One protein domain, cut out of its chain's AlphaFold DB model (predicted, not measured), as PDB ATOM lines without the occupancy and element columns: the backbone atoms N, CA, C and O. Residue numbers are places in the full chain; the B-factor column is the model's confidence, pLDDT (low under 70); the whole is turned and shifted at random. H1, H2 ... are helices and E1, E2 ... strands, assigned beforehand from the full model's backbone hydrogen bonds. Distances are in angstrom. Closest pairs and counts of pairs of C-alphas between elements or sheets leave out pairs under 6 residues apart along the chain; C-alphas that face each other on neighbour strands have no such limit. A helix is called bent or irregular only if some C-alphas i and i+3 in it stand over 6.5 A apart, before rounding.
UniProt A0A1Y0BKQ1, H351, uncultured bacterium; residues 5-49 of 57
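What this domain is: This is residues 5 to 49 of the 57 residues of the protein "H351" of uncultured bacterium (UniProt A0A1Y0BKQ1). A twisted two-stranded hairpin, E1 and E2, runs straight into a short helix, H1, and from there a long tail with no named element, residues 27 to 49, swings away in a wide open arc beside the hairpin. The arrangement is loosely formed: residues 28 to 33 and 37 to 45 of the tail stick out free of the rest. The printed part has 45 residues with two named strands and one named helix, in the order E1, E2, H1; the sheet has the order E1 - E2 and is antiparallel. The class is mixed, helices and strands, though under half of the residues are in named elements. The whole is loose, with a radius of gyration of the C-alphas of 12.3 A, and the C-alphas span 33 by 25 by 18 A.

Where its parts are: E1 is residues 5 to 10, from C-alpha 5 at (41.444, -28.372, -21.955), and measures 14.4 A from first to last C-alpha. E2, the longest strand, is residues 14 to 20 and measures 17.9 A; its C-alpha 14 is at (33.010, -25.261, -8.593). H1 is residues 21 to 26, 8.9 A long, and ends with C-alpha 26 at (41.912, -12.927, -24.543). Residues 27 to 49 follow with no named element, and C-alpha 49 is at (43.570, -29.917, -4.492).

How they stand to each other: E1 and E2 form a hairpin with a tight link of 3 residues between them. They are antiparallel neighbours, with 141 degrees between their N-to-C directions. The C-alphas of Phe 6 and Tyr 18, which face each other, are 4.5 A apart. Across the pair, N 5 and O 19 are within hydrogen-bond range at 2.9 A, and so are N 9 and O 15 at 2.8 A. E2 is joined to H1 by a tight link with 0 residues between them. The closest C-alphas of E1 and H1 are those of Phe 5 and Leu 21, 7.6 A apart, while the two centres are 14.0 A apart. In H1 every O i to N i+4 pair is within hydrogen-bond range. H1 is not bent. Farther along, residues 28 to 33 stand free, and so do residues 37 to 45.

The domain as a whole: The two C-alphas farthest apart are those of Phe 31 and Glu 47, 33.3 A, both in the stretch from 27 to 49. The C-alphas of this stretch lie 8 to 19 A from the mean of the C-alphas. Without the stretches that stand free, the body has 30 residues and spans 30 by 17 by 16 A. The first and last printed C-alphas, of Phe 5 and Cys 49, are 17.7 A apart. The printed part has no cut, and both links between named elements are tight. The mean pLDDT of the printed part is 91.6, and no printed residue is under 70.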
ATOM      1  N   PHE A   5      41.140 -27.782 -23.251       93.75
ATOM      2  CA  PHE A   5      41.444 -28.372 -21.955       93.75
ATOM      3  C   PHE A   5      40.177 -28.941 -21.327       93.75
ATOM      4  O   PHE A   5      39.070 -28.522 -21.655       93.75
ATOM      5  N   PHE A   6      40.361 -29.877 -20.402       93.19
ATOM      6  CA  PHE A   6      39.327 -30.347 -19.492       93.19
ATOM      7  C   PHE A   6      39.891 -30.361 -18.075       93.19
ATOM      8  O   PHE A   6      41.028 -30.797 -17.872       93.19
ATOM      9  N   GLY A   7      39.102 -29.931 -17.097       91.25
ATOM     10  CA  GLY A   7      39.514 -30.003 -15.701       91.25
ATOM     11  C   GLY A   7      38.560 -29.318 -14.734       91.25
ATOM     12  O   GLY A   7      37.442 -28.946 -15.087       91.25
ATOM     13  N   LEU A   8      39.021 -29.201 -13.489       90.44
ATOM     14  CA  LEU A   8      38.312 -28.532 -12.403       90.44
ATOM     15  C   LEU A   8      38.487 -27.014 -12.517       90.44
ATOM     16  O   LEU A   8      39.616 -26.523 -12.578       90.44
ATOM     17  N   VAL A   9      37.374 -26.286 -12.491       89.56
ATOM     18  CA  VAL A   9      37.326 -24.826 -12.568       89.56
ATOM     19  C   VAL A   9      36.747 -24.276 -11.269       89.56
ATOM     20  O   VAL A   9      35.695 -24.712 -10.801       89.56
ATOM     21  N   TYR A  10      37.454 -23.307 -10.690       88.00
ATOM     22  CA  TYR A  10      36.974 -22.487  -9.579       88.00
ATOM     23  C   TYR A  10      36.664 -21.087 -10.114       88.00
ATOM     24  O   TYR A  10      37.573 -20.272 -10.271       88.00
ATOM     25  N   GLY A  11      35.395 -20.838 -10.440       80.75
ATOM     26  CA  GLY A  11      34.917 -19.563 -10.977       80.75
ATOM     27  C   GLY A  11      33.748 -19.018 -10.160       80.75
ATOM     28  O   GLY A  11      33.884 -18.777  -8.963       80.75
ATOM     29  N   LEU A  12      32.598 -18.830 -10.817       81.38
ATOM     30  CA  LEU A  12      31.327 -18.535 -10.139       81.38
ATOM     31  C   LEU A  12      30.848 -19.732  -9.310       81.38
ATOM     32  O   LEU A  12      30.354 -19.559  -8.201       81.38
ATOM     33  N   GLU A  13      31.040 -20.935  -9.846       86.50
ATOM     34  CA  GLU A  13      30.777 -22.205  -9.184       86.50
ATOM     35  C   GLU A  13      32.011 -23.112  -9.294       86.50
ATOM     36  O   GLU A  13      32.954 -22.833 -10.046       86.50
ATOM     37  N   LYS A  14      32.016 -24.189  -8.505       89.12
ATOM     38  CA  LYS A  14      33.010 -25.261  -8.593       89.12
ATOM     39  C   LYS A  14      32.491 -26.329  -9.551       89.12
ATOM     40  O   LYS A  14      31.574 -27.069  -9.198       89.12
ATOM     41  N   GLU A  15      33.105 -26.450 -10.723       91.50
ATOM     42  CA  GLU A  15      32.618 -27.342 -11.783       91.50
ATOM     43  C   GLU A  15      33.741 -28.064 -12.538       91.50
ATOM     44  O   GLU A  15      34.900 -27.649 -12.521       91.50
ATOM     45  N   TYR A  16      33.386 -29.155 -13.220       92.94
ATOM     46  CA  TYR A  16      34.245 -29.773 -14.228       92.94
ATOM     47  C   TYR A  16      33.778 -29.341 -15.608       92.94
ATOM     48  O   TYR A  16      32.610 -29.533 -15.946       92.94
ATOM     49  N   GLY A  17      34.690 -28.818 -16.419       93.06
ATOM     50  CA  GLY A  17      34.331 -28.247 -17.708       93.06
ATOM     51  C   GLY A  17      35.458 -28.290 -18.723       93.06
ATOM     52  O   GLY A  17      36.580 -28.708 -18.429       93.06
ATOM     53  N   TYR A  18      35.117 -27.855 -19.932       94.31
ATOM     54  CA  TYR A  18      36.052 -27.652 -21.029       94.31
ATOM     55  C   TYR A  18      36.264 -26.159 -21.255       94.31
ATOM     56  O   TYR A  18      35.338 -25.374 -21.074       94.31
ATOM     57  N   TRP A  19      37.463 -25.780 -21.683       93.50
ATOM     58  CA  TRP A  19      37.771 -24.407 -22.086       93.50
ATOM     59  C   TRP A  19      38.870 -24.382 -23.144       93.50
ATOM     60  O   TRP A  19      39.662 -25.326 -23.270       93.50
ATOM     61  N   HIS A  20      38.925 -23.288 -23.895       95.38
ATOM     62  CA  HIS A  20      39.893 -23.089 -24.964       95.38
ATOM     63  C   HIS A  20      41.103 -22.260 -24.513       95.38
ATOM     64  O   HIS A  20      41.002 -21.361 -23.676       95.38
ATOM     65  N   LEU A  21      42.277 -22.521 -25.096       94.50
ATOM     66  CA  LEU A  21      43.458 -21.678 -24.873       94.50
ATOM     67  C   LEU A  21      43.245 -20.257 -25.399       94.50
ATOM     68  O   LEU A  21      43.705 -19.302 -24.772       94.50
ATOM     69  N   SER A  22      42.571 -20.133 -26.544       95.75
ATOM     70  CA  SER A  22      42.225 -18.845 -27.151       95.75
ATOM     71  C   SER A  22      41.394 -17.973 -26.205       95.75
ATOM     72  O   SER A  22      41.778 -16.832 -25.955       95.75
ATOM     73  N   GLU A  23      40.358 -18.540 -25.581       94.19
ATOM     74  CA  GLU A  23      39.531 -17.859 -24.576       94.19
ATOM     75  C   GLU A  23      40.375 -17.334 -23.406       94.19
ATOM     76  O   GLU A  23      40.281 -16.161 -23.049       94.19
ATOM     77  N   LEU A  24      41.271 -18.160 -22.846       93.69
ATOM     78  CA  LEU A  24      42.145 -17.728 -21.747       93.69
ATOM     79  C   LEU A  24      43.119 -16.611 -22.154       93.69
ATOM     80  O   LEU A  24      43.452 -15.753 -21.335       93.69
ATOM     81  N   ALA A  25      43.597 -16.618 -23.400       94.19
ATOM     82  CA  ALA A  25      44.573 -15.650 -23.901       94.19
ATOM     83  C   ALA A  25      43.979 -14.251 -24.146       94.19
ATOM     84  O   ALA A  25      44.729 -13.266 -24.168       94.19
ATOM     85  N   GLU A  26      42.661 -14.170 -24.334       96.00
ATOM     86  CA  GLU A  26      41.912 -12.927 -24.543       96.00
ATOM     87  C   GLU A  26      41.486 -12.255 -23.228       96.00
ATOM     88  O   GLU A  26      41.179 -11.058 -23.216       96.00
ATOM     89  N   ILE A  27      41.524 -12.980 -22.103       94.56
ATOM     90  CA  ILE A  27      41.157 -12.441 -20.790       94.56
ATOM     91  C   ILE A  27      42.199 -11.419 -20.316       94.56
ATOM     92  O   ILE A  27      43.390 -11.709 -20.184       94.56
ATOM     93  N   HIS A  28      41.706 -10.224 -19.992       95.88
ATOM     94  CA  HIS A  28      42.456  -9.162 -19.332       95.88
ATOM     95  C   HIS A  28      41.821  -8.905 -17.963       95.88
ATOM     96  O   HIS A  28      40.716  -8.370 -17.864       95.88
ATOM     97  N   GLY A  29      42.509  -9.338 -16.912       90.38
ATOM     98  CA  GLY A  29      42.102  -9.157 -15.526       90.38
ATOM     99  C   GLY A  29      42.350  -7.734 -15.011       90.38
ATOM    100  O   GLY A  29      42.629  -6.809 -15.785       90.38
ATOM    101  N   PRO A  30      42.271  -7.534 -13.683       94.69
ATOM    102  CA  PRO A  30      42.579  -6.255 -13.057       94.69
ATOM    103  C   PRO A  30      43.922  -5.700 -13.539       94.69
ATOM    104  O   PRO A  30      44.897  -6.436 -13.687       94.69
ATOM    105  N   PHE A  31      43.961  -4.393 -13.801       95.81
ATOM    106  CA  PHE A  31      45.141  -3.698 -14.333       95.81
ATOM    107  C   PHE A  31      45.606  -4.174 -15.726       95.81
ATOM    108  O   PHE A  31      46.725  -3.872 -16.132       95.81
ATOM    109  N   GLY A  32      44.756  -4.886 -16.476       95.19
ATOM    110  CA  GLY A  32      45.067  -5.364 -17.826       95.19
ATOM    111  C   GLY A  32      45.997  -6.580 -17.859       95.19
ATOM    112  O   GLY A  32      46.547  -6.897 -18.914       95.19
ATOM    113  N   LEU A  33      46.194  -7.252 -16.721       95.94
ATOM    114  CA  LEU A  33      47.055  -8.427 -16.625       95.94
ATOM    115  C   LEU A  33      46.392  -9.650 -17.260       95.94
ATOM    116  O   LEU A  33      45.206  -9.904 -17.058       95.94
ATOM    117  N   LYS A  34      47.172 -10.424 -18.017       95.50
ATOM    118  CA  LYS A  34      46.725 -11.700 -18.588       95.50
ATOM    119  C   LYS A  34      46.776 -12.810 -17.544       95.50
ATOM    120  O   LYS A  34      47.468 -12.693 -16.536       95.50
ATOM    121  N   ILE A  35      46.078 -13.906 -17.822       93.19
ATOM    122  CA  ILE A  35      46.145 -15.121 -17.009       93.19
ATOM    123  C   ILE A  35      47.566 -15.700 -17.044       93.19
ATOM    124  O   ILE A  35      48.168 -15.853 -18.109       93.19
ATOM    125  N   GLU A  36      48.088 -16.055 -15.871       92.38
ATOM    126  CA  GLU A  36      49.380 -16.722 -15.721       92.38
ATOM    127  C   GLU A  36      49.223 -18.246 -15.754       92.38
ATOM    128  O   GLU A  36      48.252 -18.804 -15.240       92.38
ATOM    129  N   ARG A  37      50.201 -18.937 -16.351       89.50
ATOM    130  CA  ARG A  37      50.284 -20.404 -16.336       89.50
ATOM    131  C   ARG A  37      51.456 -20.842 -15.474       89.50
ATOM    132  O   ARG A  37      52.570 -20.359 -15.673       89.50
ATOM    133  N   ASP A  38      51.225 -21.812 -14.598       90.81
ATOM    134  CA  ASP A  38      52.292 -22.439 -13.823       90.81
ATOM    135  C   ASP A  38      53.073 -23.440 -14.693       90.81
ATOM    136  O   ASP A  38      52.581 -24.512 -15.047       90.81
ATOM    137  N   LEU A  39      54.306 -23.076 -15.058       91.19
ATOM    138  CA  LEU A  39      55.203 -23.915 -15.863       91.19
ATOM    139  C   LEU A  39      55.818 -25.082 -15.078       91.19
ATOM    140  O   LEU A  39      56.358 -26.004 -15.692       91.19
ATOM    141  N   PHE A  40      55.756 -25.046 -13.749       94.31
ATOM    142  CA  PHE A  40      56.334 -26.058 -12.866       94.31
ATOM    143  C   PHE A  40      55.265 -26.910 -12.180       94.31
ATOM    144  O   PHE A  40      55.584 -27.664 -11.254       94.31
ATOM    145  N   PHE A  41      54.017 -26.819 -12.655       89.19
ATOM    146  CA  PHE A  41      52.912 -27.625 -12.166       89.19
ATOM    147  C   PHE A  41      53.281 -29.112 -12.186       89.19
ATOM    148  O   PHE A  41      53.678 -29.673 -13.212       89.19
ATOM    149  N   ARG A  42      53.129 -29.758 -11.031       92.38
ATOM    150  CA  ARG A  42      53.230 -31.210 -10.903       92.38
ATOM    151  C   ARG A  42      51.816 -31.773 -10.863       92.38
ATOM    152  O   ARG A  42      51.009 -31.236 -10.111       92.38
ATOM    153  N   PRO A  43      51.513 -32.834 -11.633       91.56
ATOM    154  CA  PRO A  43      50.233 -33.514 -11.523       91.56
ATOM    155  C   PRO A  43      49.949 -33.885 -10.066       91.56
ATOM    156  O   PRO A  43      50.760 -34.556  -9.427       91.56
ATOM    157  N   THR A  44      48.804 -33.436  -9.570       88.44
ATOM    158  CA  THR A  44      48.370 -33.614  -8.184       88.44
ATOM    159  C   THR A  44      47.010 -34.309  -8.194       88.44
ATOM    160  O   THR A  44      46.158 -33.926  -9.003       88.44
ATOM    161  N   PRO A  45      46.783 -35.326  -7.341       90.69
ATOM    162  CA  PRO A  45      45.469 -35.934  -7.181       90.69
ATOM    163  C   PRO A  45      44.425 -34.891  -6.800       90.69
ATOM    164  O   PRO A  45      44.673 -33.997  -5.995       90.69
ATOM    165  N   LEU A  46      43.227 -35.026  -7.355       87.25
ATOM    166  CA  LEU A  46      42.192 -34.021  -7.155       87.25
ATOM    167  C   LEU A  46      41.738 -33.897  -5.694       87.25
ATOM    168  O   LEU A  46      41.371 -32.816  -5.250       87.25
ATOM    169  N   GLU A  47      41.798 -34.996  -4.943       87.31
ATOM    170  CA  GLU A  47      41.522 -35.028  -3.502       87.31
ATOM    171  C   GLU A  47      42.504 -34.181  -2.674       87.31
ATOM    172  O   GLU A  47      42.161 -33.731  -1.581       87.31
ATOM    173  N   GLU A  48      43.700 -33.913  -3.203       89.31
ATOM    174  CA  GLU A  48      44.713 -33.062  -2.574       89.31
ATOM    175  C   GLU A  48      44.597 -31.587  -3.005       89.31
ATOM    176  O   GLU A  48      45.213 -30.703  -2.396       89.31
ATOM    177  N   CYS A  49      43.803 -31.286  -4.041       85.38
ATOM    178  CA  CYS A  49      43.570 -29.917  -4.492       85.38
ATOM    179  C   CYS A  49      42.758 -29.139  -3.448       85.38
ATOM    180  O   CYS A  49      41.606 -29.454  -3.147       85.38
TER     181      CYS A  49